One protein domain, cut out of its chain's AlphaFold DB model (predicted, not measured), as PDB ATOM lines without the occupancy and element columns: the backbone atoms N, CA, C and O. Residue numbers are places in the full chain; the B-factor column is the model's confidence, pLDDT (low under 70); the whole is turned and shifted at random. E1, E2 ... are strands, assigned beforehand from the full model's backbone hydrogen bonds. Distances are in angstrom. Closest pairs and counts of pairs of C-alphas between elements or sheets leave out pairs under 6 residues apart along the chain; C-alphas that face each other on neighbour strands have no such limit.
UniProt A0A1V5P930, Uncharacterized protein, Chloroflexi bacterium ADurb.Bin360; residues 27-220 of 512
ATOM      1  N   ARG A  27     -22.701 -39.045 -41.972       77.94
ATOM      2  CA  ARG A  27     -22.948 -39.256 -43.401       77.94
ATOM      3  C   ARG A  27     -21.655 -39.092 -44.202       77.94
ATOM      4  O   ARG A  27     -20.795 -38.307 -43.797       77.94
ATOM      5  N   PRO A  28     -21.475 -39.847 -45.300       86.19
ATOM      6  CA  PRO A  28     -20.368 -39.615 -46.222       86.19
ATOM      7  C   PRO A  28     -20.507 -38.236 -46.881       86.19
ATOM      8  O   PRO A  28     -21.617 -37.730 -47.039       86.19
ATOM      9  N   GLY A  29     -19.381 -37.627 -47.251       91.50
ATOM     10  CA  GLY A  29     -19.342 -36.335 -47.931       91.50
ATOM     11  C   GLY A  29     -18.546 -36.400 -49.230       91.50
ATOM     12  O   GLY A  29     -17.557 -37.130 -49.306       91.50
ATOM     13  N   CYS A  30     -18.979 -35.623 -50.218       96.38
ATOM     14  CA  CYS A  30     -18.306 -35.395 -51.493       96.38
ATOM     15  C   CYS A  30     -17.946 -33.913 -51.610       96.38
ATOM     16  O   CYS A  30     -18.826 -33.054 -51.500       96.38
ATOM     17  N   ALA A  31     -16.678 -33.604 -51.866       96.94
ATOM     18  CA  ALA A  31     -16.213 -32.245 -52.101       96.94
ATOM     19  C   ALA A  31     -16.218 -31.900 -53.595       96.94
ATOM     20  O   ALA A  31     -15.738 -32.663 -54.441       96.94
ATOM     21  N   TRP A  32     -16.743 -30.719 -53.913       97.69
ATOM     22  CA  TRP A  32     -16.674 -30.130 -55.241       97.69
ATOM     23  C   TRP A  32     -15.225 -29.789 -55.594       97.69
ATOM     24  O   TRP A  32     -14.506 -29.161 -54.817       97.69
ATOM     25  N   THR A  33     -14.811 -30.178 -56.794       95.94
ATOM     26  CA  THR A  33     -13.479 -29.911 -57.351       95.94
ATOM     27  C   THR A  33     -13.531 -29.034 -58.599       95.94
ATOM     28  O   THR A  33     -12.505 -28.467 -58.967       95.94
ATOM     29  N   GLY A  34     -14.687 -28.949 -59.276       94.94
ATOM     30  CA  GLY A  34     -14.836 -28.249 -60.560       94.94
ATOM     31  C   GLY A  34     -13.882 -28.760 -61.650       94.94
ATOM     32  O   GLY A  34     -13.507 -28.009 -62.547       94.94
ATOM     33  N   GLY A  35     -13.425 -30.015 -61.542       94.31
ATOM     34  CA  GLY A  35     -12.342 -30.565 -62.364       94.31
ATOM     35  C   GLY A  35     -12.670 -30.762 -63.849       94.31
ATOM     36  O   GLY A  35     -11.754 -30.975 -64.646       94.31
ATOM     37  N   VAL A  36     -13.948 -30.706 -64.230       96.50
ATOM     38  CA  VAL A  36     -14.428 -30.852 -65.612       96.50
ATOM     39  C   VAL A  36     -15.127 -29.580 -66.088       96.50
ATOM     40  O   VAL A  36     -14.736 -29.025 -67.113       96.50
ATOM     41  N   ASP A  37     -16.158 -29.134 -65.370       96.00
ATOM     42  CA  ASP A  37     -16.992 -27.973 -65.702       96.00
ATOM     43  C   ASP A  37     -17.789 -27.491 -64.467       96.00
ATOM     44  O   ASP A  37     -17.524 -27.911 -63.345       96.00
ATOM     45  N   GLU A  38     -18.760 -26.594 -64.660       96.75
ATOM     46  CA  GLU A  38     -19.640 -26.089 -63.595       96.75
ATOM     47  C   GLU A  38     -20.842 -27.003 -63.287       96.75
ATOM     48  O   GLU A  38     -21.594 -26.752 -62.354       96.75
ATOM     49  N   THR A  39     -21.072 -28.076 -64.045       97.62
ATOM     50  CA  THR A  39     -22.321 -28.846 -63.965       97.62
ATOM     51  C   THR A  39     -22.341 -29.749 -62.731       97.62
ATOM     52  O   THR A  39     -21.546 -30.689 -62.635       97.62
ATOM     53  N   TRP A  40     -23.305 -29.542 -61.823       98.06
ATOM     54  CA  TRP A  40     -23.488 -30.359 -60.606       98.06
ATOM     55  C   TRP A  40     -23.489 -31.869 -60.895       98.06
ATOM     56  O   TRP A  40     -22.889 -32.668 -60.177       98.06
ATOM     57  N   HIS A  41     -24.154 -32.260 -61.984       97.31
ATOM     58  CA  HIS A  41     -24.395 -33.654 -62.368       97.31
ATOM     59  C   HIS A  41     -23.232 -34.326 -63.117       97.31
ATOM     60  O   HIS A  41     -23.352 -35.477 -63.542       97.31
ATOM     61  N   THR A  42     -22.094 -33.650 -63.274       97.88
ATOM     62  CA  THR A  42     -20.883 -34.249 -63.845       97.88
ATOM     63  C   THR A  42     -20.063 -34.908 -62.734       97.88
ATOM     64  O   THR A  42     -19.433 -34.237 -61.924       97.88
ATOM     65  N   ALA A  43     -20.015 -36.245 -62.714       97.81
ATOM     66  CA  ALA A  43     -19.306 -37.025 -61.687       97.81
ATOM     67  C   ALA A  43     -17.822 -36.645 -61.512       97.81
ATOM     68  O   ALA A  43     -17.297 -36.705 -60.406       97.81
ATOM     69  N   GLY A  44     -17.150 -36.224 -62.590       97.56
ATOM     70  CA  GLY A  44     -15.750 -35.788 -62.550       97.56
ATOM     71  C   GLY A  44     -15.506 -34.473 -61.800       97.56
ATOM     72  O   GLY A  44     -14.350 -34.139 -61.564       97.56
ATOM     73  N   ASN A  45     -16.561 -33.746 -61.417       97.75
ATOM     74  CA  ASN A  45     -16.464 -32.549 -60.585       97.75
ATOM     75  C   ASN A  45     -16.458 -32.862 -59.079       97.75
ATOM     76  O   ASN A  45     -16.320 -31.936 -58.288       97.75
ATOM     77  N   TRP A  46     -16.552 -34.131 -58.667       98.06
ATOM     78  CA  TRP A  46     -16.610 -34.541 -57.260       98.06
ATOM     79  C   TRP A  46     -15.428 -35.442 -56.891       98.06
ATOM     80  O   TRP A  46     -15.099 -36.378 -57.624       98.06
ATOM     81  N   ASP A  47     -14.802 -35.192 -55.742       97.38
ATOM     82  CA  ASP A  47     -13.634 -35.953 -55.262       97.38
ATOM     83  C   ASP A  47     -13.925 -37.447 -55.014       97.38
ATOM     84  O   ASP A  47     -13.054 -38.301 -55.192       97.38
ATOM     85  N   CYS A  48     -15.171 -37.766 -54.673       96.12
ATOM     86  CA  CYS A  48     -15.687 -39.113 -54.470       96.12
ATOM     87  C   CYS A  48     -15.908 -39.887 -55.787       96.12
ATOM     88  O   CYS A  48     -16.164 -41.090 -55.764       96.12
ATOM     89  N   GLY A  49     -15.781 -39.229 -56.948       96.31
ATOM     90  CA  GLY A  49     -15.889 -39.851 -58.273       96.31
ATOM     91  C   GLY A  49     -17.320 -40.150 -58.742       96.31
ATOM     92  O   GLY A  49     -17.499 -40.821 -59.761       96.31
ATOM     93  N   HIS A  50     -18.333 -39.658 -58.028       96.88
ATOM     94  CA  HIS A  50     -19.751 -39.710 -58.396       96.88
ATOM     95  C   HIS A  50     -20.494 -38.456 -57.914       96.88
ATOM     96  O   HIS A  50     -19.997 -37.739 -57.052       96.88
ATOM     97  N   VAL A  51     -21.686 -38.200 -58.454       97.75
ATOM     98  CA  VAL A  51     -22.550 -37.098 -57.999       97.75
ATOM     99  C   VAL A  51     -23.163 -37.474 -56.641       97.75
ATOM    100  O   VAL A  51     -23.745 -38.559 -56.569       97.75
ATOM    101  N   PRO A  52     -23.070 -36.623 -55.599       97.31
ATOM    102  CA  PRO A  52     -23.617 -36.925 -54.282       97.31
ATOM    103  C   PRO A  52     -25.134 -37.115 -54.336       97.31
ATOM    104  O   PRO A  52     -25.848 -36.328 -54.966       97.31
ATOM    105  N   GLY A  53     -25.615 -38.171 -53.677       94.75
ATOM    106  CA  GLY A  53     -27.039 -38.491 -53.558       94.75
ATOM    107  C   GLY A  53     -27.673 -38.043 -52.238       94.75
ATOM    108  O   GLY A  53     -27.013 -37.489 -51.362       94.75
ATOM    109  N   ALA A  54     -28.961 -38.357 -52.063       92.06
ATOM    110  CA  ALA A  54     -29.794 -37.940 -50.925       92.06
ATOM    111  C   ALA A  54     -29.267 -38.355 -49.537       92.06
ATOM    112  O   ALA A  54     -29.692 -37.798 -48.528       92.06
ATOM    113  N   ASP A  55     -28.347 -39.319 -49.479       90.38
ATOM    114  CA  ASP A  55     -27.738 -39.787 -48.236       90.38
ATOM    115  C   ASP A  55     -26.368 -39.164 -47.935       90.38
ATOM    116  O   ASP A  55     -25.812 -39.399 -46.859       90.38
ATOM    117  N   GLU A  56     -25.843 -38.354 -48.850       94.19
ATOM    118  CA  GLU A  56     -24.486 -37.815 -48.812       94.19
ATOM    119  C   GLU A  56     -24.490 -36.298 -48.614       94.19
ATOM    120  O   GLU A  56     -25.446 -35.598 -48.952       94.19
ATOM    121  N   ILE A  57     -23.405 -35.782 -48.048       94.12
ATOM    122  CA  ILE A  57     -23.180 -34.349 -47.859       94.12
ATOM    123  C   ILE A  57     -22.441 -33.811 -49.085       94.12
ATOM    124  O   ILE A  57     -21.379 -34.317 -49.441       94.12
ATOM    125  N   ALA A  58     -22.958 -32.754 -49.705       97.25
ATOM    126  CA  ALA A  58     -22.225 -32.008 -50.719       97.25
ATOM    127  C   ALA A  58     -21.446 -30.864 -50.063       97.25
ATOM    128  O   ALA A  58     -22.029 -29.999 -49.410       97.25
ATOM    129  N   MET A  59     -20.128 -30.849 -50.241       96.88
ATOM    130  CA  MET A  59     -19.250 -29.802 -49.722       96.88
ATOM    131  C   MET A  59     -18.736 -28.970 -50.893       96.88
ATOM    132  O   MET A  59     -18.181 -29.518 -51.841       96.88
ATOM    133  N   ILE A  60     -18.919 -27.655 -50.843       95.62
ATOM    134  CA  ILE A  60     -18.512 -26.709 -51.885       95.62
ATOM    135  C   ILE A  60     -17.452 -25.800 -51.262       95.62
ATOM    136  O   ILE A  60     -17.813 -24.842 -50.577       95.62
ATOM    137  N   PRO A  61     -16.155 -26.114 -51.431       93.56
ATOM    138  CA  PRO A  61     -15.084 -25.319 -50.853       93.56
ATOM    139  C   PRO A  61     -15.028 -23.931 -51.483       93.56
ATOM    140  O   PRO A  61     -15.341 -23.757 -52.662       93.56
ATOM    141  N   TRP A  62     -14.538 -22.958 -50.725       89.56
ATOM    142  CA  TRP A  62     -14.109 -21.696 -51.307       89.56
ATOM    143  C   TRP A  62     -12.739 -21.846 -51.981       89.56
ATOM    144  O   TRP A  62     -11.806 -22.408 -51.398       89.56
ATOM    145  N   PHE A  63     -12.593 -21.310 -53.193       86.25
ATOM    146  CA  PHE A  63     -11.336 -21.350 -53.942       86.25
ATOM    147  C   PHE A  63     -10.637 -19.984 -53.921       86.25
ATOM    148  O   PHE A  63     -11.139 -18.995 -54.458       86.25
ATOM    149  N   PHE A  64      -9.442 -19.922 -53.327       80.00
ATOM    150  CA  PHE A  64      -8.601 -18.722 -53.337       80.00
ATOM    151  C   PHE A  64      -7.849 -18.584 -54.665       80.00
ATOM    152  O   PHE A  64      -6.913 -19.332 -54.926       80.00
ATOM    153  N   GLY A  65      -8.181 -17.569 -55.468       67.12
ATOM    154  CA  GLY A  65      -7.334 -17.118 -56.583       67.12
ATOM    155  C   GLY A  65      -7.235 -18.045 -57.804       67.12
ATOM    156  O   GLY A  65      -6.633 -17.637 -58.796       67.12
ATOM    157  N   ASP A  66      -7.848 -19.230 -57.771       64.81
ATOM    158  CA  ASP A  66      -7.926 -20.161 -58.901       64.81
ATOM    159  C   ASP A  66      -9.261 -20.020 -59.662       64.81
ATOM    160  O   ASP A  66     -10.305 -19.809 -59.041       64.81
ATOM    161  N   PRO A  67      -9.279 -20.166 -61.003       82.62
ATOM    162  CA  PRO A  67     -10.489 -20.078 -61.823       82.62
ATOM    163  C   PRO A  67     -11.285 -21.395 -61.790       82.62
ATOM    164  O   PRO A  67     -11.609 -21.954 -62.840       82.62
ATOM    165  N   VAL A  68     -11.554 -21.932 -60.599       87.06
ATOM    166  CA  VAL A  68     -12.390 -23.128 -60.453       87.06
ATOM    167  C   VAL A  68     -13.851 -22.713 -60.633       87.06
ATOM    168  O   VAL A  68     -14.314 -21.822 -59.916       87.06
ATOM    169  N   PRO A  69     -14.591 -23.313 -61.582       93.31
ATOM    170  CA  PRO A  69     -16.009 -23.030 -61.716       93.31
ATOM    171  C   PRO A  69     -16.770 -23.551 -60.494       93.31
ATOM    172  O   PRO A  69     -16.591 -24.696 -60.069       93.31
ATOM    173  N   TYR A  70     -17.639 -22.709 -59.944       95.06
ATOM    174  CA  TYR A  70     -18.571 -23.099 -58.892       95.06
ATOM    175  C   TYR A  70     -19.730 -23.932 -59.458       95.06
ATOM    176  O   TYR A  70     -20.060 -23.798 -60.636       95.06
ATOM    177  N   PRO A  71     -20.350 -24.802 -58.645       97.38
ATOM    178  CA  PRO A  71     -21.391 -25.700 -59.118       97.38
ATOM    179  C   PRO A  71     -22.685 -24.979 -59.522       97.38
ATOM    180  O   PRO A  71     -23.198 -24.108 -58.812       97.38
ATOM    181  N   VAL A  72     -23.264 -25.448 -60.627       97.44
ATOM    182  CA  VAL A  72     -24.560 -25.053 -61.179       97.44
ATOM    183  C   VAL A  72     -25.490 -26.268 -61.247       97.44
ATOM    184  O   VAL A  72     -25.211 -27.269 -61.918       97.44
ATOM    185  N   ILE A  73     -26.636 -26.168 -60.575       97.81
ATOM    186  CA  ILE A  73     -27.742 -27.128 -60.634       97.81
ATOM    187  C   ILE A  73     -28.677 -26.716 -61.777       97.81
ATOM    188  O   ILE A  73     -29.452 -25.767 -61.660       97.81
ATOM    189  N   SER A  74     -28.606 -27.442 -62.892       96.69
ATOM    190  CA  SER A  74     -29.447 -27.238 -64.085       96.69
ATOM    191  C   SER A  74     -30.585 -28.256 -64.228       96.69
ATOM    192  O   SER A  74     -31.430 -28.123 -65.108       96.69
ATOM    193  N   THR A  75     -30.609 -29.279 -63.371       97.06
ATOM    194  CA  THR A  75     -31.699 -30.257 -63.216       97.06
ATOM    195  C   THR A  75     -31.779 -30.676 -61.750       97.06
ATOM    196  O   THR A  75     -30.789 -30.535 -61.031       97.06
ATOM    197  N   ASN A  76     -32.938 -31.158 -61.297       98.19
ATOM    198  CA  ASN A  76     -33.188 -31.422 -59.877       98.19
ATOM    199  C   ASN A  76     -32.100 -32.291 -59.229       98.19
ATOM    200  O   ASN A  76     -31.700 -33.319 -59.778       98.19
ATOM    201  N   ALA A  77     -31.670 -31.889 -58.038       97.81
ATOM    202  CA  ALA A  77     -30.691 -32.597 -57.227       97.81
ATOM    203  C   ALA A  77     -31.243 -32.843 -55.818       97.81
ATOM    204  O   ALA A  77     -32.056 -32.074 -55.301       97.81
ATOM    205  N   SER A  78     -30.784 -33.922 -55.189       97.06
ATOM    206  CA  SER A  78     -31.080 -34.204 -53.789       97.06
ATOM    207  C   SER A  78     -29.831 -34.705 -53.090       97.06
ATOM    208  O   SER A  78     -29.173 -35.620 -53.581       97.06
ATOM    209  N   VAL A  79     -29.533 -34.090 -51.949       95.75
ATOM    210  CA  VAL A  79     -28.432 -34.442 -51.050       95.75
ATOM    211  C   VAL A  79     -28.922 -34.392 -49.615       95.75
ATOM    212  O   VAL A  79     -29.969 -33.814 -49.340       95.75
ATOM    213  N   SER A  80     -28.191 -34.996 -48.687       91.56
ATOM    214  CA  SER A  80     -28.580 -34.933 -47.280       91.56
ATOM    215  C   SER A  80     -28.348 -33.545 -46.692       91.56
ATOM    216  O   SER A  80     -29.162 -33.071 -45.902       91.56
ATOM    217  N   ALA A  81     -27.209 -32.942 -47.019       92.44
ATOM    218  CA  ALA A  81     -26.818 -31.627 -46.544       92.44
ATOM    219  C   ALA A  81     -25.928 -30.935 -47.576       92.44
ATOM    220  O   ALA A  81     -25.215 -31.602 -48.332       92.44
ATOM    221  N   VAL A  82     -25.931 -29.606 -47.564       94.06
ATOM    222  CA  VAL A  82     -24.981 -28.786 -48.318       94.06
ATOM    223  C   VAL A  82     -24.154 -27.963 -47.346       94.06
ATOM    224  O   VAL A  82     -24.702 -27.271 -46.495       94.06
ATOM    225  N   ARG A  83     -22.834 -28.010 -47.507       92.56
ATOM    226  CA  ARG A  83     -21.913 -27.038 -46.921       92.56
ATOM    227  C   ARG A  83     -21.367 -26.165 -48.045       92.56
ATOM    228  O   ARG A  83     -20.551 -26.640 -48.832       92.56
ATOM    229  N   ALA A  84     -21.830 -24.927 -48.127       91.00
ATOM    230  CA  ALA A  84     -21.455 -23.955 -49.144       91.00
ATOM    231  C   ALA A  84     -20.459 -22.938 -48.571       91.00
ATOM    232  O   ALA A  84     -20.845 -21.855 -48.132       91.00
ATOM    233  N   ASP A  85     -19.172 -23.304 -48.564       89.88
ATOM    234  CA  ASP A  85     -18.095 -22.364 -48.237       89.88
ATOM    235  C   ASP A  85     -17.833 -21.398 -49.415       89.88
ATOM    236  O   ASP A  85     -17.400 -20.268 -49.210       89.88
ATOM    237  N   GLY A  86     -18.108 -21.841 -50.648       88.50
ATOM    238  CA  GLY A  86     -18.155 -21.016 -51.857       88.50
ATOM    239  C   GLY A  86     -19.532 -21.022 -52.527       88.50
ATOM    240  O   GLY A  86     -20.462 -21.691 -52.073       88.50
ATOM    241  N   THR A  87     -19.657 -20.287 -53.632       89.75
ATOM    242  CA  THR A  87     -20.941 -20.055 -54.307       89.75
ATOM    243  C   THR A  87     -21.601 -21.347 -54.819       89.75
ATOM    244  O   THR A  87     -20.955 -22.191 -55.439       89.75
ATOM    245  N   LEU A  88     -22.921 -21.463 -54.649       93.44
ATOM    246  CA  LEU A  88     -23.779 -22.461 -55.305       93.44
ATOM    247  C   LEU A  88     -24.830 -21.747 -56.156       93.44
ATOM    248  O   LEU A  88     -25.436 -20.785 -55.694       93.44
ATOM    249  N   THR A  89     -25.089 -22.221 -57.377       94.38
ATOM    250  CA  THR A  89     -26.140 -21.653 -58.238       94.38
ATOM    251  C   THR A  89     -27.179 -22.695 -58.646       94.38
ATOM    252  O   THR A  89     -26.838 -23.753 -59.166       94.38
ATOM    253  N   LEU A  90     -28.462 -22.384 -58.472       95.44
ATOM    254  CA  LEU A  90     -29.595 -23.129 -59.021       95.44
ATOM    255  C   LEU A  90     -30.124 -22.366 -60.238       95.44
ATOM    256  O   LEU A  90     -30.680 -21.278 -60.094       95.44
ATOM    257  N   ALA A  91     -29.942 -22.929 -61.432       94.00
ATOM    258  CA  ALA A  91     -30.307 -22.317 -62.710       94.00
ATOM    259  C   ALA A  91     -30.912 -23.366 -63.660       94.00
ATOM    260  O   ALA A  91     -30.341 -23.699 -64.699       94.00
ATOM    261  N   GLY A  92     -32.075 -23.909 -63.284       92.88
ATOM    262  CA  GLY A  92     -32.828 -24.889 -64.080       92.88
ATOM    263  C   GLY A  92     -33.252 -26.146 -63.316       92.88
ATOM    264  O   GLY A  92     -33.998 -26.959 -63.861       92.88
ATOM    265  N   GLY A  93     -32.800 -26.317 -62.070       95.56
ATOM    266  CA  GLY A  93     -33.235 -27.399 -61.195       95.56
ATOM    267  C   GLY A  93     -33.379 -26.980 -59.736       95.56
ATOM    268  O   GLY A  93     -32.703 -26.068 -59.261       95.56
ATOM    269  N   ASN A  94     -34.238 -27.711 -59.025       97.25
ATOM    270  CA  ASN A  94     -34.458 -27.556 -57.589       97.25
ATOM    271  C   ASN A  94     -33.451 -28.381 -56.782       97.25
ATOM    272  O   ASN A  94     -32.979 -29.428 -57.236       97.25
ATOM    273  N   LEU A  95     -33.186 -27.948 -55.552       97.38
ATOM    274  CA  LEU A  95     -32.379 -28.687 -54.584       97.38
ATOM    275  C   LEU A  95     -33.265 -29.167 -53.436       97.38
ATOM    276  O   LEU A  95     -33.899 -28.356 -52.773       97.38
ATOM    277  N   THR A  96     -33.291 -30.471 -53.166       96.81
ATOM    278  CA  THR A  96     -33.908 -31.024 -51.947       96.81
ATOM    279  C   THR A  96     -32.826 -31.451 -50.963       96.81
ATOM    280  O   THR A  96     -31.970 -32.265 -51.314       96.81
ATOM    281  N   THR A  97     -32.867 -30.920 -49.745       94.12
ATOM    282  CA  THR A  97     -31.881 -31.202 -48.692       94.12
ATOM    283  C   THR A  97     -32.515 -31.119 -47.303       94.12
ATOM    284  O   THR A  97     -33.660 -30.687 -47.162       94.12
ATOM    285  N   ARG A  98     -31.813 -31.579 -46.265       88.94
ATOM    286  CA  ARG A  98     -32.249 -31.422 -44.864       88.94
ATOM    287  C   ARG A  98     -31.584 -30.238 -44.184       88.94
ATOM    288  O   ARG A  98     -32.201 -29.565 -43.372       88.94
ATOM    289  N   TYR A  99     -30.335 -29.976 -44.551       89.81
ATOM    290  CA  TYR A  99     -29.520 -28.949 -43.924       89.81
ATOM    291  C   TYR A  99     -28.695 -28.190 -44.954       89.81
ATOM    292  O   TYR A  99     -28.186 -28.769 -45.923       89.81
ATOM    293  N   ILE A 100     -28.561 -26.890 -44.726       90.81
ATOM    294  CA  ILE A 100     -27.655 -26.007 -45.442       90.81
ATOM    295  C   ILE A 100     -26.836 -25.230 -44.422       90.81
ATOM    296  O   ILE A 100     -27.397 -24.556 -43.562       90.81
ATOM    297  N   TYR A 101     -25.519 -25.311 -44.572       88.88
ATOM    298  CA  TYR A 101     -24.570 -24.371 -43.998       88.88
ATOM    299  C   TYR A 101     -24.052 -23.472 -45.114       88.88
ATOM    300  O   TYR A 101     -23.448 -23.963 -46.072       88.88
ATOM    301  N   GLU A 102     -24.283 -22.176 -44.998       86.50
ATOM    302  CA  GLU A 102     -23.927 -21.177 -45.995       86.50
ATOM    303  C   GLU A 102     -22.959 -20.151 -45.416       86.50
ATOM    304  O   GLU A 102     -23.275 -19.400 -44.494       86.50
ATOM    305  N   TYR A 103     -21.770 -20.104 -46.000       81.62
ATOM    306  CA  TYR A 103     -20.747 -19.127 -45.651       81.62
ATOM    307  C   TYR A 103     -20.590 -18.039 -46.721       81.62
ATOM    308  O   TYR A 103     -20.237 -16.908 -46.401       81.62
ATOM    309  N   ASP A 104     -20.826 -18.388 -47.987       80.12
ATOM    310  CA  ASP A 104     -20.814 -17.459 -49.121       80.12
ATOM    311  C   ASP A 104     -22.249 -17.264 -49.638       80.12
ATOM    312  O   ASP A 104     -23.132 -16.925 -48.856       80.12
ATOM    313  N   VAL A 105     -22.509 -17.479 -50.931       79.69
ATOM    314  CA  VAL A 105     -23.807 -17.182 -51.547       79.69
ATOM    315  C   VAL A 105     -24.444 -18.426 -52.161       79.69
ATOM    316  O   VAL A 105     -23.853 -19.087 -53.023       79.69
ATOM    317  N   ILE A 106     -25.713 -18.670 -51.827       89.38
ATOM    318  CA  ILE A 106     -26.594 -19.564 -52.590       89.38
ATOM    319  C   ILE A 106     -27.484 -18.739 -53.530       89.38
ATOM    320  O   ILE A 106     -28.485 -18.137 -53.138       89.38
ATOM    321  N   ASN A 107     -27.141 -18.746 -54.818       90.56
ATOM    322  CA  ASN A 107     -27.927 -18.105 -55.868       90.56
ATOM    323  C   ASN A 107     -29.054 -19.035 -56.317       90.56
ATOM    324  O   ASN A 107     -28.810 -20.074 -56.930       90.56
ATOM    325  N   ILE A 108     -30.298 -18.638 -56.079       92.69
ATOM    326  CA  ILE A 108     -31.474 -19.375 -56.542       92.69
ATOM    327  C   ILE A 108     -32.145 -18.538 -57.627       92.69
ATOM    328  O   ILE A 108     -32.718 -17.499 -57.313       92.69
ATOM    329  N   ALA A 109     -32.051 -18.958 -58.891       92.00
ATOM    330  CA  ALA A 109     -32.677 -18.238 -59.996       92.00
ATOM    331  C   ALA A 109     -34.206 -18.380 -59.971       92.00
ATOM    332  O   ALA A 109     -34.740 -19.391 -59.505       92.00
ATOM    333  N   GLU A 110     -34.903 -17.399 -60.548       90.25
ATOM    334  CA  GLU A 110     -36.363 -17.392 -60.687       90.25
ATOM    335  C   GLU A 110     -36.906 -18.733 -61.214       90.25
ATOM    336  O   GLU A 110     -36.373 -19.320 -62.160       90.25
ATOM    337  N   GLY A 111     -37.973 -19.224 -60.580       91.06
ATOM    338  CA  GLY A 111     -38.602 -20.505 -60.909       91.06
ATOM    339  C   GLY A 111     -37.921 -21.739 -60.309       91.06
ATOM    340  O   GLY A 111     -38.454 -22.834 -60.472       91.06
ATOM    341  N   ASN A 112     -36.797 -21.581 -59.604       94.75
ATOM    342  CA  ASN A 112     -36.135 -22.658 -58.866       94.75
ATOM    343  C   ASN A 112     -36.319 -22.474 -57.358       94.75
ATOM    344  O   ASN A 112     -36.531 -21.361 -56.862       94.75
ATOM    345  N   GLU A 113     -36.202 -23.574 -56.625       95.44
ATOM    346  CA  GLU A 113     -36.321 -23.565 -55.172       95.44
ATOM    347  C   GLU A 113     -35.332 -24.496 -54.474       95.44
ATOM    348  O   GLU A 113     -34.918 -25.535 -55.005       95.44
ATOM    349  N   VAL A 114     -35.000 -24.120 -53.240       95.50
ATOM    350  CA  VAL A 114     -34.439 -25.030 -52.247       95.50
ATOM    351  C   VAL A 114     -35.574 -25.537 -51.364       95.50
ATOM    352  O   VAL A 114     -36.307 -24.749 -50.769       95.50
ATOM    353  N   ILE A 115     -35.701 -26.855 -51.263       95.88
ATOM    354  CA  ILE A 115     -36.688 -27.544 -50.434       95.88
ATOM    355  C   ILE A 115     -35.952 -28.160 -49.249       95.88
ATOM    356  O   ILE A 115     -35.210 -29.134 -49.402       95.88
ATOM    357  N   LEU A 116     -36.178 -27.588 -48.071       94.06
ATOM    358  CA  LEU A 116     -35.749 -28.129 -46.792       94.06
ATOM    359  C   LEU A 116     -36.798 -29.121 -46.292       94.06
ATOM    360  O   LEU A 116     -37.998 -28.826 -46.259       94.06
ATOM    361  N   THR A 117     -36.343 -30.320 -45.946       88.56
ATOM    362  CA  THR A 117     -37.200 -31.415 -45.482       88.56
ATOM    363  C   THR A 117     -36.861 -31.773 -44.043       88.56
ATOM    364  O   THR A 117     -35.802 -32.335 -43.773       88.56
ATOM    365  N   GLY A 118     -37.777 -31.459 -43.129       78.31
ATOM    366  CA  GLY A 118     -37.663 -31.810 -41.724       78.31
ATOM    367  C   GLY A 118     -37.641 -33.324 -41.519       78.31
ATOM    368  O   GLY A 118     -38.394 -34.083 -42.138       78.31
ATOM    369  N   SER A 119     -36.755 -33.765 -40.635       70.75
ATOM    370  CA  SER A 119     -36.542 -35.170 -40.282       70.75
ATOM    371  C   SER A 119     -37.567 -35.722 -39.285       70.75
ATOM    372  O   SER A 119     -37.578 -36.928 -39.036       70.75
ATOM    373  N   GLY A 120     -38.423 -34.869 -38.707       64.50
ATOM    374  CA  GLY A 120     -39.308 -35.214 -37.588       64.50
ATOM    375  C   GLY A 120     -38.647 -35.122 -36.209       64.50
ATOM    376  O   GLY A 120     -39.312 -35.378 -35.207       64.50
ATOM    377  N   ASN A 121     -37.363 -34.757 -36.136       63.84
ATOM    378  CA  ASN A 121     -36.679 -34.524 -34.868       63.84
ATOM    379  C   ASN A 121     -37.136 -33.202 -34.226       63.84
ATOM    380  O   ASN A 121     -37.512 -32.248 -34.908       63.84
ATOM    381  N   ALA A 122     -37.075 -33.141 -32.892       52.41
ATOM    382  CA  ALA A 122     -37.557 -31.995 -32.120       52.41
ATOM    383  C   ALA A 122     -36.711 -30.720 -32.292       52.41
ATOM    384  O   ALA A 122     -37.171 -29.655 -31.900       52.41
ATOM    385  N   TRP A 123     -35.498 -30.825 -32.851       54.84
ATOM    386  CA  TRP A 123     -34.552 -29.718 -33.008       54.84
ATOM    387  C   TRP A 123     -33.579 -29.987 -34.166       54.84
ATOM    388  O   TRP A 123     -32.489 -30.518 -33.958       54.84
ATOM    389  N   GLU A 124     -33.958 -29.635 -35.393       62.88
ATOM    390  CA  GLU A 124     -33.083 -29.727 -36.565       62.88
ATOM    391  C   GLU A 124     -32.670 -28.324 -37.010       62.88
ATOM    392  O   GLU A 124     -33.509 -27.495 -37.365       62.88
ATOM    393  N   VAL A 125     -31.367 -28.031 -36.990       60.19
ATOM    394  CA  VAL A 125     -30.864 -26.878 -37.743       60.19
ATOM    395  C   VAL A 125     -30.971 -27.241 -39.212       60.19
ATOM    396  O   VAL A 125     -30.423 -28.248 -39.644       60.19
ATOM    397  N   THR A 126     -31.712 -26.434 -39.959       75.81
ATOM    398  CA  THR A 126     -32.026 -26.701 -41.368       75.81
ATOM    399  C   THR A 126     -31.415 -25.662 -42.295       75.81
ATOM    400  O   THR A 126     -31.068 -25.986 -43.428       75.81
ATOM    401  N   TRP A 127     -31.225 -24.432 -41.812       85.44
ATOM    402  CA  TRP A 127     -30.455 -23.410 -42.515       85.44
ATOM    403  C   TRP A 127     -29.618 -22.621 -41.519       85.44
ATOM    404  O   TRP A 127     -30.150 -22.067 -40.558       85.44
ATOM    405  N   GLU A 128     -28.324 -22.556 -41.776       85.50
ATOM    406  CA  GLU A 128     -27.355 -21.786 -41.017       85.50
ATOM    407  C   GLU A 128     -26.588 -20.884 -41.977       85.50
ATOM    408  O   GLU A 128     -26.080 -21.360 -42.990       85.50
ATOM    409  N   THR A 129     -26.538 -19.588 -41.681       80.31
ATOM    410  CA  THR A 129     -25.829 -18.607 -42.507       80.31
ATOM    411  C   THR A 129     -24.846 -17.792 -41.670       80.31
ATOM    412  O   THR A 129     -25.173 -17.376 -40.557       80.31
ATOM    413  N   GLN A 130     -23.638 -17.596 -42.201       71.88
ATOM    414  CA  GLN A 130     -22.613 -16.711 -41.629       71.88
ATOM    415  C   GLN A 130     -22.393 -15.437 -42.460       71.88
ATOM    416  O   GLN A 130     -21.692 -14.522 -42.024       71.88
ATOM    417  N   ALA A 131     -22.964 -15.366 -43.662       58.34
ATOM    418  CA  ALA A 131     -22.887 -14.180 -44.498       58.34
ATOM    419  C   ALA A 131     -23.978 -13.180 -44.092       58.34
ATOM    420  O   ALA A 131     -25.135 -13.552 -43.923       58.34
ATOM    421  N   GLU A 132     -23.645 -11.884 -44.053       53.78
ATOM    422  CA  GLU A 132     -24.646 -10.809 -43.904       53.78
ATOM    423  C   GLU A 132     -25.684 -10.809 -45.046       53.78
ATOM    424  O   GLU A 132     -26.704 -10.125 -44.947       53.78
ATOM    425  N   TRP A 133     -25.398 -11.516 -46.153       49.12
ATOM    426  CA  TRP A 133     -26.180 -11.469 -47.382       49.12
ATOM    427  C   TRP A 133     -26.259 -12.817 -48.121       49.12
ATOM    428  O   TRP A 133     -25.385 -13.178 -48.908       49.12
ATOM    429  N   THR A 134     -27.379 -13.512 -47.949       52.06
ATOM    430  CA  THR A 134     -27.893 -14.547 -48.856       52.06
ATOM    431  C   THR A 134     -28.474 -13.883 -50.099       52.06
ATOM    432  O   THR A 134     -29.615 -13.418 -50.128       52.06
ATOM    433  N   ASN A 135     -27.691 -13.822 -51.166       49.72
ATOM    434  CA  ASN A 135     -28.092 -13.181 -52.414       49.72
ATOM    435  C   ASN A 135     -29.013 -14.091 -53.258       49.72
ATOM    436  O   ASN A 135     -28.679 -14.487 -54.377       49.72
ATOM    437  N   SER A 136     -30.183 -14.470 -52.739       56.47
ATOM    438  CA  SER A 136     -31.173 -15.206 -53.531       56.47
ATOM    439  C   SER A 136     -31.853 -14.236 -54.506       56.47
ATOM    440  O   SER A 136     -32.787 -13.530 -54.146       56.47
ATOM    441  N   ASN A 137     -31.383 -14.158 -55.749       61.53
ATOM    442  CA  ASN A 137     -32.025 -13.332 -56.774       61.53
ATOM    443  C   ASN A 137     -33.272 -14.038 -57.335       61.53
ATOM    444  O   ASN A 137     -33.180 -14.790 -58.302       61.53
ATOM    445  N   ASN A 138     -34.439 -13.750 -56.749       71.19
ATOM    446  CA  ASN A 138     -35.778 -14.171 -57.199       71.19
ATOM    447  C   ASN A 138     -36.174 -15.642 -56.967       71.19
ATOM    448  O   ASN A 138     -37.253 -16.061 -57.393       71.19
ATOM    449  N   GLY A 139     -35.346 -16.433 -56.292       86.94
ATOM    450  CA  GLY A 139     -35.664 -17.818 -55.949       86.94
ATOM    451  C   GLY A 139     -36.530 -17.990 -54.701       86.94
ATOM    452  O   GLY A 139     -36.903 -17.026 -54.027       86.94
ATOM    453  N   LEU A 140     -36.858 -19.246 -54.397       93.94
ATOM    454  CA  LEU A 140     -37.700 -19.632 -53.266       93.94
ATOM    455  C   LEU A 140     -36.975 -20.601 -52.327       93.94
ATOM    456  O   LEU A 140     -36.342 -21.555 -52.773       93.94
ATOM    457  N   VAL A 141     -37.124 -20.387 -51.021       95.31
ATOM    458  CA  VAL A 141     -36.816 -21.392 -49.998       95.31
ATOM    459  C   VAL A 141     -38.120 -21.917 -49.407       95.31
ATOM    460  O   VAL A 141     -38.993 -21.146 -49.004       95.31
ATOM    461  N   ARG A 142     -38.262 -23.242 -49.369       96.25
ATOM    462  CA  ARG A 142     -39.449 -23.938 -48.868       96.25
ATOM    463  C   ARG A 142     -39.076 -24.847 -47.706       96.25
ATOM    464  O   ARG A 142     -38.284 -25.766 -47.879       96.25
ATOM    465  N   PHE A 143     -39.705 -24.637 -46.558       94.75
ATOM    466  CA  PHE A 143     -39.636 -25.539 -45.410       94.75
ATOM    467  C   PHE A 143     -40.812 -26.507 -45.465       94.75
ATOM    468  O   PHE A 143     -41.960 -26.090 -45.614       94.75
ATOM    469  N   SER A 144     -40.526 -27.800 -45.358       87.75
ATOM    470  CA  SER A 144     -41.514 -28.873 -45.475       87.75
ATOM    471  C   SER A 144     -41.192 -30.028 -44.534       87.75
ATOM    472  O   SER A 144     -40.077 -30.119 -44.028       87.75
ATOM    473  N   GLY A 145     -42.149 -30.927 -44.319       76.62
ATOM    474  CA  GLY A 145     -41.950 -32.101 -43.470       76.62
ATOM    475  C   GLY A 145     -42.032 -31.804 -41.967       76.62
ATOM    476  O   GLY A 145     -42.085 -30.642 -41.565       76.62
ATOM    477  N   PRO A 146     -42.098 -32.862 -41.142       71.56
ATOM    478  CA  PRO A 146     -42.344 -32.756 -39.709       71.56
ATOM    479  C   PRO A 146     -41.099 -32.330 -38.923       71.56
ATOM    480  O   PRO A 146     -39.968 -32.424 -39.404       71.56
ATOM    481  N   GLY A 147     -41.313 -31.983 -37.656       66.94
ATOM    482  CA  GLY A 147     -40.254 -31.599 -36.726       66.94
ATOM    483  C   GLY A 147     -39.964 -30.101 -36.744       66.94
ATOM    484  O   GLY A 147     -40.424 -29.365 -37.624       66.94
ATOM    485  N   VAL A 148     -39.210 -29.654 -35.741       75.81
ATOM    486  CA  VAL A 148     -38.826 -28.246 -35.611       75.81
ATOM    487  C   VAL A 148     -37.571 -28.005 -36.432       75.81
ATOM    488  O   VAL A 148     -36.503 -28.544 -36.144       75.81
ATOM    489  N   GLN A 149     -37.717 -27.163 -37.441       85.75
ATOM    490  CA  GLN A 149     -36.677 -26.701 -38.343       85.75
ATOM    491  C   GLN A 149     -36.191 -25.332 -37.869       85.75
ATOM    492  O   GLN A 149     -36.998 -24.475 -37.504       85.75
ATOM    493  N   ARG A 150     -34.879 -25.101 -37.848       86.00
ATOM    494  CA  ARG A 150     -34.301 -23.836 -37.376       86.00
ATOM    495  C   ARG A 150     -33.590 -23.079 -38.483       86.00
ATOM    496  O   ARG A 150     -32.802 -23.656 -39.238       86.00
ATOM    497  N   ILE A 151     -33.837 -21.775 -38.498       87.88
ATOM    498  CA  ILE A 151     -33.047 -20.781 -39.221       87.88
ATOM    499  C   ILE A 151     -32.091 -20.158 -38.210       87.88
ATOM    500  O   ILE A 151     -32.529 -19.576 -37.217       87.88
ATOM    501  N   VAL A 152     -30.795 -20.298 -38.448       82.75
ATOM    502  CA  VAL A 152     -29.736 -19.766 -37.593       82.75
ATOM    503  C   VAL A 152     -28.904 -18.784 -38.409       82.75
ATOM    504  O   VAL A 152     -28.521 -19.072 -39.540       82.75
ATOM    505  N   HIS A 153     -28.645 -17.617 -37.833       77.69
ATOM    506  CA  HIS A 153     -27.622 -16.700 -38.316       77.69
ATOM    507  C   HIS A 153     -26.511 -16.715 -37.269       77.69
ATOM    508  O   HIS A 153     -26.752 -16.282 -36.143       77.69
ATOM    509  N   ASP A 154     -25.356 -17.283 -37.606       67.69
ATOM    510  CA  ASP A 154     -24.208 -17.400 -36.703       67.69
ATOM    511  C   ASP A 154     -23.084 -16.505 -37.221       67.69
ATOM    512  O   ASP A 154     -22.283 -16.905 -38.066       67.69
ATOM    513  N   TYR A 155     -23.059 -15.252 -36.768       59.59
ATOM    514  CA  TYR A 155     -22.016 -14.315 -37.166       59.59
ATOM    515  C   TYR A 155     -20.850 -14.377 -36.184       59.59
ATOM    516  O   TYR A 155     -20.971 -14.028 -35.008       59.59
ATOM    517  N   TRP A 156     -19.689 -14.801 -36.677       53.88
ATOM    518  CA  TRP A 156     -18.471 -14.844 -35.879       53.88
ATOM    519  C   TRP A 156     -17.787 -13.472 -35.857       53.88
ATOM    520  O   TRP A 156     -17.131 -13.081 -36.827       53.88
ATOM    521  N   THR A 157     -17.842 -12.757 -34.728       50.91
ATOM    522  CA  THR A 157     -16.926 -11.628 -34.490       50.91
ATOM    523  C   THR A 157     -15.780 -12.048 -33.572       50.91
ATOM    524  O   THR A 157     -15.978 -12.672 -32.538       50.91
ATOM    525  N   TRP A 158     -14.547 -11.656 -33.904       52.97
ATOM    526  CA  TRP A 158     -13.354 -11.909 -33.075       52.97
ATOM    527  C   TRP A 158     -13.318 -11.093 -31.765       52.97
ATOM    528  O   TRP A 158     -12.283 -11.054 -31.099       52.97
ATOM    529  N   ILE A 159     -14.388 -10.357 -31.449       51.31
ATOM    530  CA  ILE A 159     -14.394  -9.283 -30.447       51.31
ATOM    531  C   ILE A 159     -15.585  -9.315 -29.483       51.31
ATOM    532  O   ILE A 159     -15.536  -8.576 -28.502       51.31
ATOM    533  N   ASP A 160     -16.601 -10.155 -29.703       46.12
ATOM    534  CA  ASP A 160     -17.713 -10.308 -28.762       46.12
ATOM    535  C   ASP A 160     -18.288 -11.735 -28.802       46.12
ATOM    536  O   ASP A 160     -18.528 -12.281 -29.877       46.12
ATOM    537  N   GLU A 161     -18.516 -12.325 -27.625       46.56
ATOM    538  CA  GLU A 161     -19.191 -13.624 -27.440       46.56
ATOM    539  C   GLU A 161     -20.721 -13.503 -27.607       46.56
ATOM    540  O   GLU A 161     -21.455 -14.483 -27.456       46.56
ATOM    541  N   SER A 162     -21.245 -12.308 -27.907       42.06
ATOM    542  CA  SER A 162     -22.658 -12.127 -28.237       42.06
ATOM    543  C   SER A 162     -22.934 -12.478 -29.707       42.06
ATOM    544  O   SER A 162     -22.780 -11.641 -30.593       42.06
ATOM    545  N   HIS A 163     -23.404 -13.702 -29.954       46.25
ATOM    546  CA  HIS A 163     -23.716 -14.268 -31.281       46.25
ATOM    547  C   HIS A 163     -24.881 -13.603 -32.059       46.25
ATOM    548  O   HIS A 163     -25.339 -14.162 -33.049       46.25
ATOM    549  N   PHE A 164     -25.400 -12.436 -31.646       50.06
ATOM    550  CA  PHE A 164     -26.580 -11.815 -32.272       50.06
ATOM    551  C   PHE A 164     -26.554 -10.285 -32.152       50.06
ATOM    552  O   PHE A 164     -27.068  -9.724 -31.178       50.06
ATOM    553  N   LEU A 165     -25.976  -9.578 -33.129       52.03
ATOM    554  CA  LEU A 165     -26.022  -8.112 -33.124       52.03
ATOM    555  C   LEU A 165     -27.414  -7.596 -33.563       52.03
ATOM    556  O   LEU A 165     -28.018  -8.150 -34.485       52.03
ATOM    557  N   PRO A 166     -27.950  -6.510 -32.959       48.66
ATOM    558  CA  PRO A 166     -29.222  -5.896 -33.360       48.66
ATOM    559  C   PRO A 166     -29.129  -5.273 -34.766       48.66
ATOM    560  O   PRO A 166     -28.865  -4.084 -34.928       48.66
ATOM    561  N   GLY A 167     -29.308  -6.085 -35.805       58.38
ATOM    562  CA  GLY A 167     -29.206  -5.665 -37.206       58.38
ATOM    563  C   GLY A 167     -28.914  -6.820 -38.157       58.38
ATOM    564  O   GLY A 167     -29.351  -6.779 -39.306       58.38
ATOM    565  N   GLU A 168     -28.257  -7.861 -37.654       70.19
ATOM    566  CA  GLU A 168     -27.984  -9.097 -38.381       70.19
ATOM    567  C   GLU A 168     -29.261  -9.902 -38.599       70.19
ATOM    568  O   GLU A 168     -30.121  -9.985 -37.708       70.19
ATOM    569  N   ARG A 169     -29.410 -10.443 -39.813       77.56
ATOM    570  CA  ARG A 169     -30.630 -11.094 -40.289       77.56
ATOM    571  C   ARG A 169     -30.267 -12.283 -41.159       77.56
ATOM    572  O   ARG A 169     -29.499 -12.130 -42.100       77.56
ATOM    573  N   ALA A 170     -30.914 -13.420 -40.928       84.31
ATOM    574  CA  ALA A 170     -31.030 -14.417 -41.984       84.31
ATOM    575  C   ALA A 170     -31.947 -13.842 -43.069       84.31
ATOM    576  O   ALA A 170     -33.046 -13.374 -42.754       84.31
ATOM    577  N   GLN A 171     -31.505 -13.841 -44.324       84.81
ATOM    578  CA  GLN A 171     -32.271 -13.253 -45.419       84.81
ATOM    579  C   GLN A 171     -32.720 -14.322 -46.416       84.81
ATOM    580  O   GLN A 171     -32.003 -15.270 -46.724       84.81
ATOM    581  N   PHE A 172     -33.919 -14.161 -46.949       90.06
ATOM    582  CA  PHE A 172     -34.444 -14.974 -48.041       90.06
ATOM    583  C   PHE A 172     -35.173 -14.057 -49.010       90.06
ATOM    584  O   PHE A 172     -35.694 -13.019 -48.608       90.06
ATOM    585  N   TYR A 173     -35.254 -14.420 -50.286       91.50
ATOM    586  CA  TYR A 173     -36.061 -13.647 -51.226       91.50
ATOM    587  C   TYR A 173     -37.539 -13.999 -51.109       91.50
ATOM    588  O   TYR A 173     -38.322 -13.171 -50.656       91.50
ATOM    589  N   ASN A 174     -37.906 -15.239 -51.434       94.00
ATOM    590  CA  ASN A 174     -39.208 -15.801 -51.086       94.00
ATOM    591  C   ASN A 174     -39.032 -16.906 -50.049       94.00
ATOM    592  O   ASN A 174     -38.098 -17.708 -50.148       94.00
ATOM    593  N   LEU A 175     -39.969 -16.989 -49.109       95.88
ATOM    594  CA  LEU A 175     -39.989 -18.013 -48.073       95.88
ATOM    595  C   LEU A 175     -41.389 -18.626 -47.955       95.88
ATOM    596  O   LEU A 175     -42.378 -17.916 -47.770       95.88
ATOM    597  N   VAL A 176     -41.474 -19.953 -48.042       97.62
ATOM    598  CA  VAL A 176     -42.716 -20.707 -47.828       97.62
ATOM    599  C   VAL A 176     -42.523 -21.719 -46.707       97.62
ATOM    600  O   VAL A 176     -41.565 -22.488 -46.712       97.62
ATOM    601  N   ILE A 177     -43.463 -21.746 -45.766       95.88
ATOM    602  CA  ILE A 177     -43.547 -22.747 -44.701       95.88
ATOM    603  C   ILE A 177     -44.781 -23.605 -44.967       95.88
ATOM    604  O   ILE A 177     -45.904 -23.102 -44.951       95.88
ATOM    605  N   GLU A 178     -44.564 -24.885 -45.255       89.75
ATOM    606  CA  GLU A 178     -45.617 -25.825 -45.634       89.75
ATOM    607  C   GLU A 178     -46.409 -26.385 -44.451       89.75
ATOM    608  O   GLU A 178     -46.041 -26.245 -43.285       89.75
ATOM    609  N   ASN A 179     -47.504 -27.072 -44.775       79.75
ATOM    610  CA  ASN A 179     -48.272 -27.839 -43.801       79.75
ATOM    611  C   ASN A 179     -47.383 -28.862 -43.068       79.75
ATOM    612  O   ASN A 179     -46.667 -29.642 -43.702       79.75
ATOM    613  N   GLY A 180     -47.441 -28.854 -41.735       71.19
ATOM    614  CA  GLY A 180     -46.670 -29.734 -40.861       71.19
ATOM    615  C   GLY A 180     -45.241 -29.260 -40.598       71.19
ATOM    616  O   GLY A 180     -44.579 -29.840 -39.741       71.19
ATOM    617  N   ALA A 181     -44.771 -28.211 -41.285       79.81
ATOM    618  CA  ALA A 181     -43.468 -27.617 -41.020       79.81
ATOM    619  C   ALA A 181     -43.556 -26.621 -39.859       79.81
ATOM    620  O   ALA A 181     -44.337 -25.665 -39.887       79.81
ATOM    621  N   GLN A 182     -42.706 -26.821 -38.855       84.75
ATOM    622  CA  GLN A 182     -42.533 -25.886 -37.752       84.75
ATOM    623  C   GLN A 182     -41.172 -25.218 -37.889       84.75
ATOM    624  O   GLN A 182     -40.151 -25.882 -37.762       84.75
ATOM    625  N   VAL A 183     -41.145 -23.917 -38.165       89.25
ATOM    626  CA  VAL A 183     -39.903 -23.163 -38.339       89.25
ATOM    627  C   VAL A 183     -39.693 -22.236 -37.156       89.25
ATOM    628  O   VAL A 183     -40.573 -21.453 -36.807       89.25
ATOM    629  N   GLN A 184     -38.506 -22.294 -36.566       90.12
ATOM    630  CA  GLN A 184     -38.056 -21.346 -35.564       90.12
ATOM    631  C   GLN A 184     -36.889 -20.524 -36.097       90.12
ATOM    632  O   GLN A 184     -35.866 -21.067 -36.512       90.12
ATOM    633  N   SER A 185     -37.015 -19.204 -36.017       88.25
ATOM    634  CA  SER A 185     -35.886 -18.310 -36.226       88.25
ATOM    635  C   SER A 185     -35.095 -18.163 -34.931       88.25
ATOM    636  O   SER A 185     -35.648 -17.844 -33.876       88.25
ATOM    637  N   ALA A 186     -33.790 -18.394 -35.007       83.56
ATOM    638  CA  ALA A 186     -32.835 -18.155 -33.929       83.56
ATOM    639  C   ALA A 186     -32.121 -16.800 -34.080       83.56
ATOM    640  O   ALA A 186     -31.085 -16.593 -33.470       83.56
ATOM    641  N   GLY A 187     -32.665 -15.901 -34.899       82.38
ATOM    642  CA  GLY A 187     -32.169 -14.550 -35.149       82.38
ATOM    643  C   GLY A 187     -33.241 -13.710 -35.844       82.38
ATOM    644  O   GLY A 187     -34.353 -14.194 -36.096       82.38
ATOM    645  N   ASN A 188     -32.937 -12.451 -36.176       86.56
ATOM    646  CA  ASN A 188     -33.857 -11.671 -37.006       86.56
ATOM    647  C   ASN A 188     -33.972 -12.311 -38.394       86.56
ATOM    648  O   ASN A 188     -33.016 -12.885 -38.913       86.56
ATOM    649  N   LEU A 189     -35.151 -12.188 -38.992       90.50
ATOM    650  CA  LEU A 189     -35.463 -12.777 -40.290       90.50
ATOM    651  C   LEU A 189     -35.854 -11.663 -41.250       90.50
ATOM    652  O   LEU A 189     -36.717 -10.848 -40.920       90.50
ATOM    653  N   GLN A 190     -35.256 -11.641 -42.437       90.81
ATOM    654  CA  GLN A 190     -35.720 -10.810 -43.540       90.81
ATOM    655  C   GLN A 190     -36.197 -11.677 -44.698       90.81
ATOM    656  O   GLN A 190     -35.503 -12.588 -45.139       90.81
ATOM    657  N   VAL A 191     -37.361 -11.343 -45.230       93.50
ATOM    658  CA  VAL A 191     -37.875 -11.869 -46.485       93.50
ATOM    659  C   VAL A 191     -38.024 -10.693 -47.443       93.50
ATOM    660  O   VAL A 191     -38.844  -9.797 -47.243       93.50
ATOM    661  N   VAL A 192     -37.167 -10.647 -48.459       91.75
ATOM    662  CA  VAL A 192     -37.049  -9.503 -49.377       91.75
ATOM    663  C   VAL A 192     -38.281  -9.359 -50.269       91.75
ATOM    664  O   VAL A 192     -38.582  -8.252 -50.704       91.75
ATOM    665  N   ASN A 193     -38.997 -10.447 -50.534       94.38
ATOM    666  CA  ASN A 193     -40.253 -10.436 -51.263       94.38
ATOM    667  C   ASN A 193     -41.368 -11.045 -50.400       94.38
ATOM    668  O   ASN A 193     -41.793 -10.397 -49.440       94.38
ATOM    669  N   ASP A 194     -41.833 -12.259 -50.706       96.44
ATOM    670  CA  ASP A 194     -43.040 -12.819 -50.096       96.44
ATOM    671  C   ASP A 194     -42.742 -13.914 -49.069       96.44
ATOM    672  O   ASP A 194     -42.001 -14.865 -49.335       96.44
ATOM    673  N   LEU A 195     -43.388 -13.803 -47.904       98.12
ATOM    674  CA  LEU A 195     -43.449 -14.847 -46.881       98.12
ATOM    675  C   LEU A 195     -44.850 -15.460 -46.872       98.12
ATOM    676  O   LEU A 195     -45.834 -14.766 -46.617       98.12
ATOM    677  N   THR A 196     -44.946 -16.768 -47.100       98.44
ATOM    678  CA  THR A 196     -46.199 -17.520 -46.953       98.44
ATOM    679  C   THR A 196     -46.069 -18.597 -45.885       98.44
ATOM    680  O   THR A 196     -45.232 -19.490 -45.994       98.44
ATOM    681  N   VAL A 197     -46.942 -18.556 -44.880       97.88
ATOM    682  CA  VAL A 197     -47.111 -19.645 -43.909       97.88
ATOM    683  C   VAL A 197     -48.409 -20.370 -44.240       97.88
ATOM    684  O   VAL A 197     -49.488 -19.804 -44.079       97.88
ATOM    685  N   ASN A 198     -48.318 -21.595 -44.756       92.00
ATOM    686  CA  ASN A 198     -49.481 -22.384 -45.160       92.00
ATOM    687  C   ASN A 198     -50.243 -22.943 -43.953       92.00
ATOM    688  O   ASN A 198     -49.741 -22.984 -42.829       92.00
ATOM    689  N   GLN A 199     -51.478 -23.390 -44.191       84.12
ATOM    690  CA  GLN A 199     -52.286 -24.043 -43.164       84.12
ATOM    691  C   GLN A 199     -51.545 -25.253 -42.587       84.12
ATOM    692  O   GLN A 199     -51.036 -26.085 -43.334       84.12
ATOM    693  N   GLY A 200     -51.484 -25.337 -41.256       77.81
ATOM    694  CA  GLY A 200     -50.724 -26.364 -40.537       77.81
ATOM    695  C   GLY A 200     -49.217 -26.095 -40.429       77.81
ATOM    696  O   GLY A 200     -48.535 -26.850 -39.746       77.81
ATOM    697  N   GLY A 201     -48.693 -25.044 -41.067       81.75
ATOM    698  CA  GLY A 201     -47.325 -24.562 -40.865       81.75
ATOM    699  C   GLY A 201     -47.235 -23.523 -39.742       81.75
ATOM    700  O   GLY A 201     -48.222 -22.844 -39.426       81.75
ATOM    701  N   SER A 202     -46.049 -23.365 -39.147       90.88
ATOM    702  CA  SER A 202     -45.818 -22.340 -38.120       90.88
ATOM    703  C   SER A 202     -44.460 -21.652 -38.210       90.88
ATOM    704  O   SER A 202     -43.460 -22.313 -38.480       90.88
ATOM    705  N   LEU A 203     -44.424 -20.356 -37.883       95.38
ATOM    706  CA  LEU A 203     -43.202 -19.567 -37.700       95.38
ATOM    707  C   LEU A 203     -43.113 -19.025 -36.265       95.38
ATOM    708  O   LEU A 203     -43.956 -18.229 -35.848       95.38
ATOM    709  N   GLU A 204     -42.070 -19.424 -35.543       91.94
ATOM    710  CA  GLU A 204     -41.696 -18.922 -34.218       91.94
ATOM    711  C   GLU A 204     -40.497 -17.979 -34.330       91.94
ATOM    712  O   GLU A 204     -39.419 -18.377 -34.771       91.94
ATOM    713  N   MET A 205     -40.671 -16.737 -33.892       92.06
ATOM    714  CA  MET A 205     -39.629 -15.712 -33.954       92.06
ATOM    715  C   MET A 205     -38.885 -15.499 -32.633       92.06
ATOM    716  O   MET A 205     -37.871 -14.809 -32.629       92.06
ATOM    717  N   GLY A 206     -39.354 -16.031 -31.502       86.69
ATOM    718  CA  GLY A 206     -38.813 -15.669 -30.194       86.69
ATOM    719  C   GLY A 206     -38.871 -14.156 -29.987       86.69
ATOM    720  O   GLY A 206     -39.851 -13.518 -30.369       86.69
ATOM    721  N   GLU A 207     -37.804 -13.575 -29.435       86.81
ATOM    722  CA  GLU A 207     -37.662 -12.119 -29.281       86.81
ATOM    723  C   GLU A 207     -37.242 -11.387 -30.568       86.81
ATOM    724  O   GLU A 207     -37.177 -10.155 -30.596       86.81
ATOM    725  N   PHE A 208     -36.978 -12.125 -31.647       88.69
ATOM    726  CA  PHE A 208     -36.437 -11.570 -32.878       88.69
ATOM    727  C   PHE A 208     -37.509 -10.928 -33.765       88.69
ATOM    728  O   PHE A 208     -38.701 -11.244 -33.704       88.69
ATOM    729  N   GLY A 209     -37.080  -9.983 -34.600       88.38
ATOM    730  CA  GLY A 209     -37.943  -9.250 -35.521       88.38
ATOM    731  C   GLY A 209     -38.039  -9.919 -36.895       88.38
ATOM    732  O   GLY A 209     -36.998 -10.148 -37.518       88.38
ATOM    733  N   PRO A 210     -39.252 -10.202 -37.407       93.62
ATOM    734  CA  PRO A 210     -39.455 -10.503 -38.817       93.62
ATOM    735  C   PRO A 210     -39.581  -9.204 -39.626       93.62
ATOM    736  O   PRO A 210     -40.246  -8.257 -39.203       93.62
ATOM    737  N   GLU A 211     -38.993  -9.177 -40.816       94.62
ATOM    738  CA  GLU A 211     -39.176  -8.122 -41.810       94.62
ATOM    739  C   GLU A 211     -39.489  -8.749 -43.162       94.62
ATOM    740  O   GLU A 211     -38.687  -9.493 -43.706       94.62
ATOM    741  N   VAL A 212     -40.661  -8.452 -43.700       96.69
ATOM    742  CA  VAL A 212     -41.118  -8.875 -45.019       96.69
ATOM    743  C   VAL A 212     -41.357  -7.608 -45.828       96.69
ATOM    744  O   VAL A 212     -42.211  -6.799 -45.465       96.69
ATOM    745  N   ASN A 213     -40.589  -7.401 -46.897       95.12
ATOM    746  CA  ASN A 213     -40.640  -6.129 -47.628       95.12
ATOM    747  C   ASN A 213     -41.854  -6.030 -48.562       95.12
ATOM    748  O   ASN A 213     -42.279  -4.916 -48.870       95.12
ATOM    749  N   HIS A 214     -42.390  -7.166 -49.021       95.94
ATOM    750  CA  HIS A 214     -43.569  -7.209 -49.880       95.94
ATOM    751  C   HIS A 214     -44.780  -7.771 -49.127       95.94
ATOM    752  O   HIS A 214     -45.379  -7.028 -48.351       95.94
ATOM    753  N   THR A 215     -45.152  -9.042 -49.314       97.81
ATOM    754  CA  THR A 215     -46.385  -9.593 -48.729       97.81
ATOM    755  C   THR A 215     -46.105 -10.693 -47.711       97.81
ATOM    756  O   THR A 215     -45.440 -11.685 -48.005       97.81
ATOM    757  N   LEU A 216     -46.696 -10.563 -46.520       98.56
ATOM    758  CA  LEU A 216     -46.816 -11.648 -45.548       98.56
ATOM    759  C   LEU A 216     -48.224 -12.258 -45.625       98.56
ATOM    760  O   LEU A 216     -49.208 -11.648 -45.208       98.56
ATOM    761  N   THR A 217     -48.313 -13.491 -46.127       98.38
ATOM    762  CA  THR A 217     -49.547 -14.289 -46.158       98.38
ATOM    763  C   THR A 217     -49.522 -15.339 -45.051       98.38
ATOM    764  O   THR A 217     -48.721 -16.272 -45.084       98.38
ATOM    765  N   ASN A 218     -50.431 -15.226 -44.082       98.31
ATOM    766  CA  ASN A 218     -50.561 -16.189 -42.989       98.31
ATOM    767  C   ASN A 218     -51.850 -17.011 -43.121       98.31
ATOM    768  O   ASN A 218     -52.938 -16.503 -42.869       98.31
ATOM    769  N   ASN A 219     -51.713 -18.287 -43.470       94.81
ATOM    770  CA  ASN A 219     -52.759 -19.310 -43.385       94.81
ATOM    771  C   ASN A 219     -52.519 -20.291 -42.221       94.81
ATOM    772  O   ASN A 219     -53.336 -21.179 -41.988       94.81
ATOM    773  N   GLY A 220     -51.381 -20.169 -41.535       91.50
ATOM    774  CA  GLY A 220     -50.933 -21.045 -40.458       91.50
ATOM    775  C   GLY A 220     -50.860 -20.305 -39.127       91.50
ATOM    776  O   GLY A 220     -51.803 -19.609 -38.742       91.50
TER     777      GLY A 220
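What this domain is: This is residues 27 to 220 of the 512 residues of an uncharacterized protein of Chloroflexi bacterium ADurb.Bin360 (UniProt A0A1V5P930). Largely loop, the chain winds in stacked turns, a solenoid walled by parallel sheets: E1 E2 E3 E6 E9 E11 E14 E17; E5 E8 E10 E13 E16 E19; and E4 E7 then E12 E15 E18. The printed part, 194 residues, all strand, has no named helix and 19 strands, E1 to E19, holding 74 residues, under half. Compact, with radius of gyration of the C-alphas 16.3 A, it spans 45 by 40 by 31 A.

Where its parts are: E1, residues 29 to 31, begins at C-alpha (-19.342, -36.335, -47.931). E11, residues 148 to 153, is 16.3 A long. E19, residues 216 to 218, ends at (-50.561, -16.189, -42.989).

How they stand to each other: E9, residues 124 to 129, is E11's parallel neighbour, N 150 and O 124 within hydrogen-bond range at 2.8 A. Their sheet, twisted, faces that of six strands, 10.5 A centre to centre, and that of three, 8.7 A: a stack of sheets.

The domain as a whole: Residues 32 to 56, 61 to 80 and 154 to 168 are long links; 154 to 167 are among 30 with pLDDT under 70.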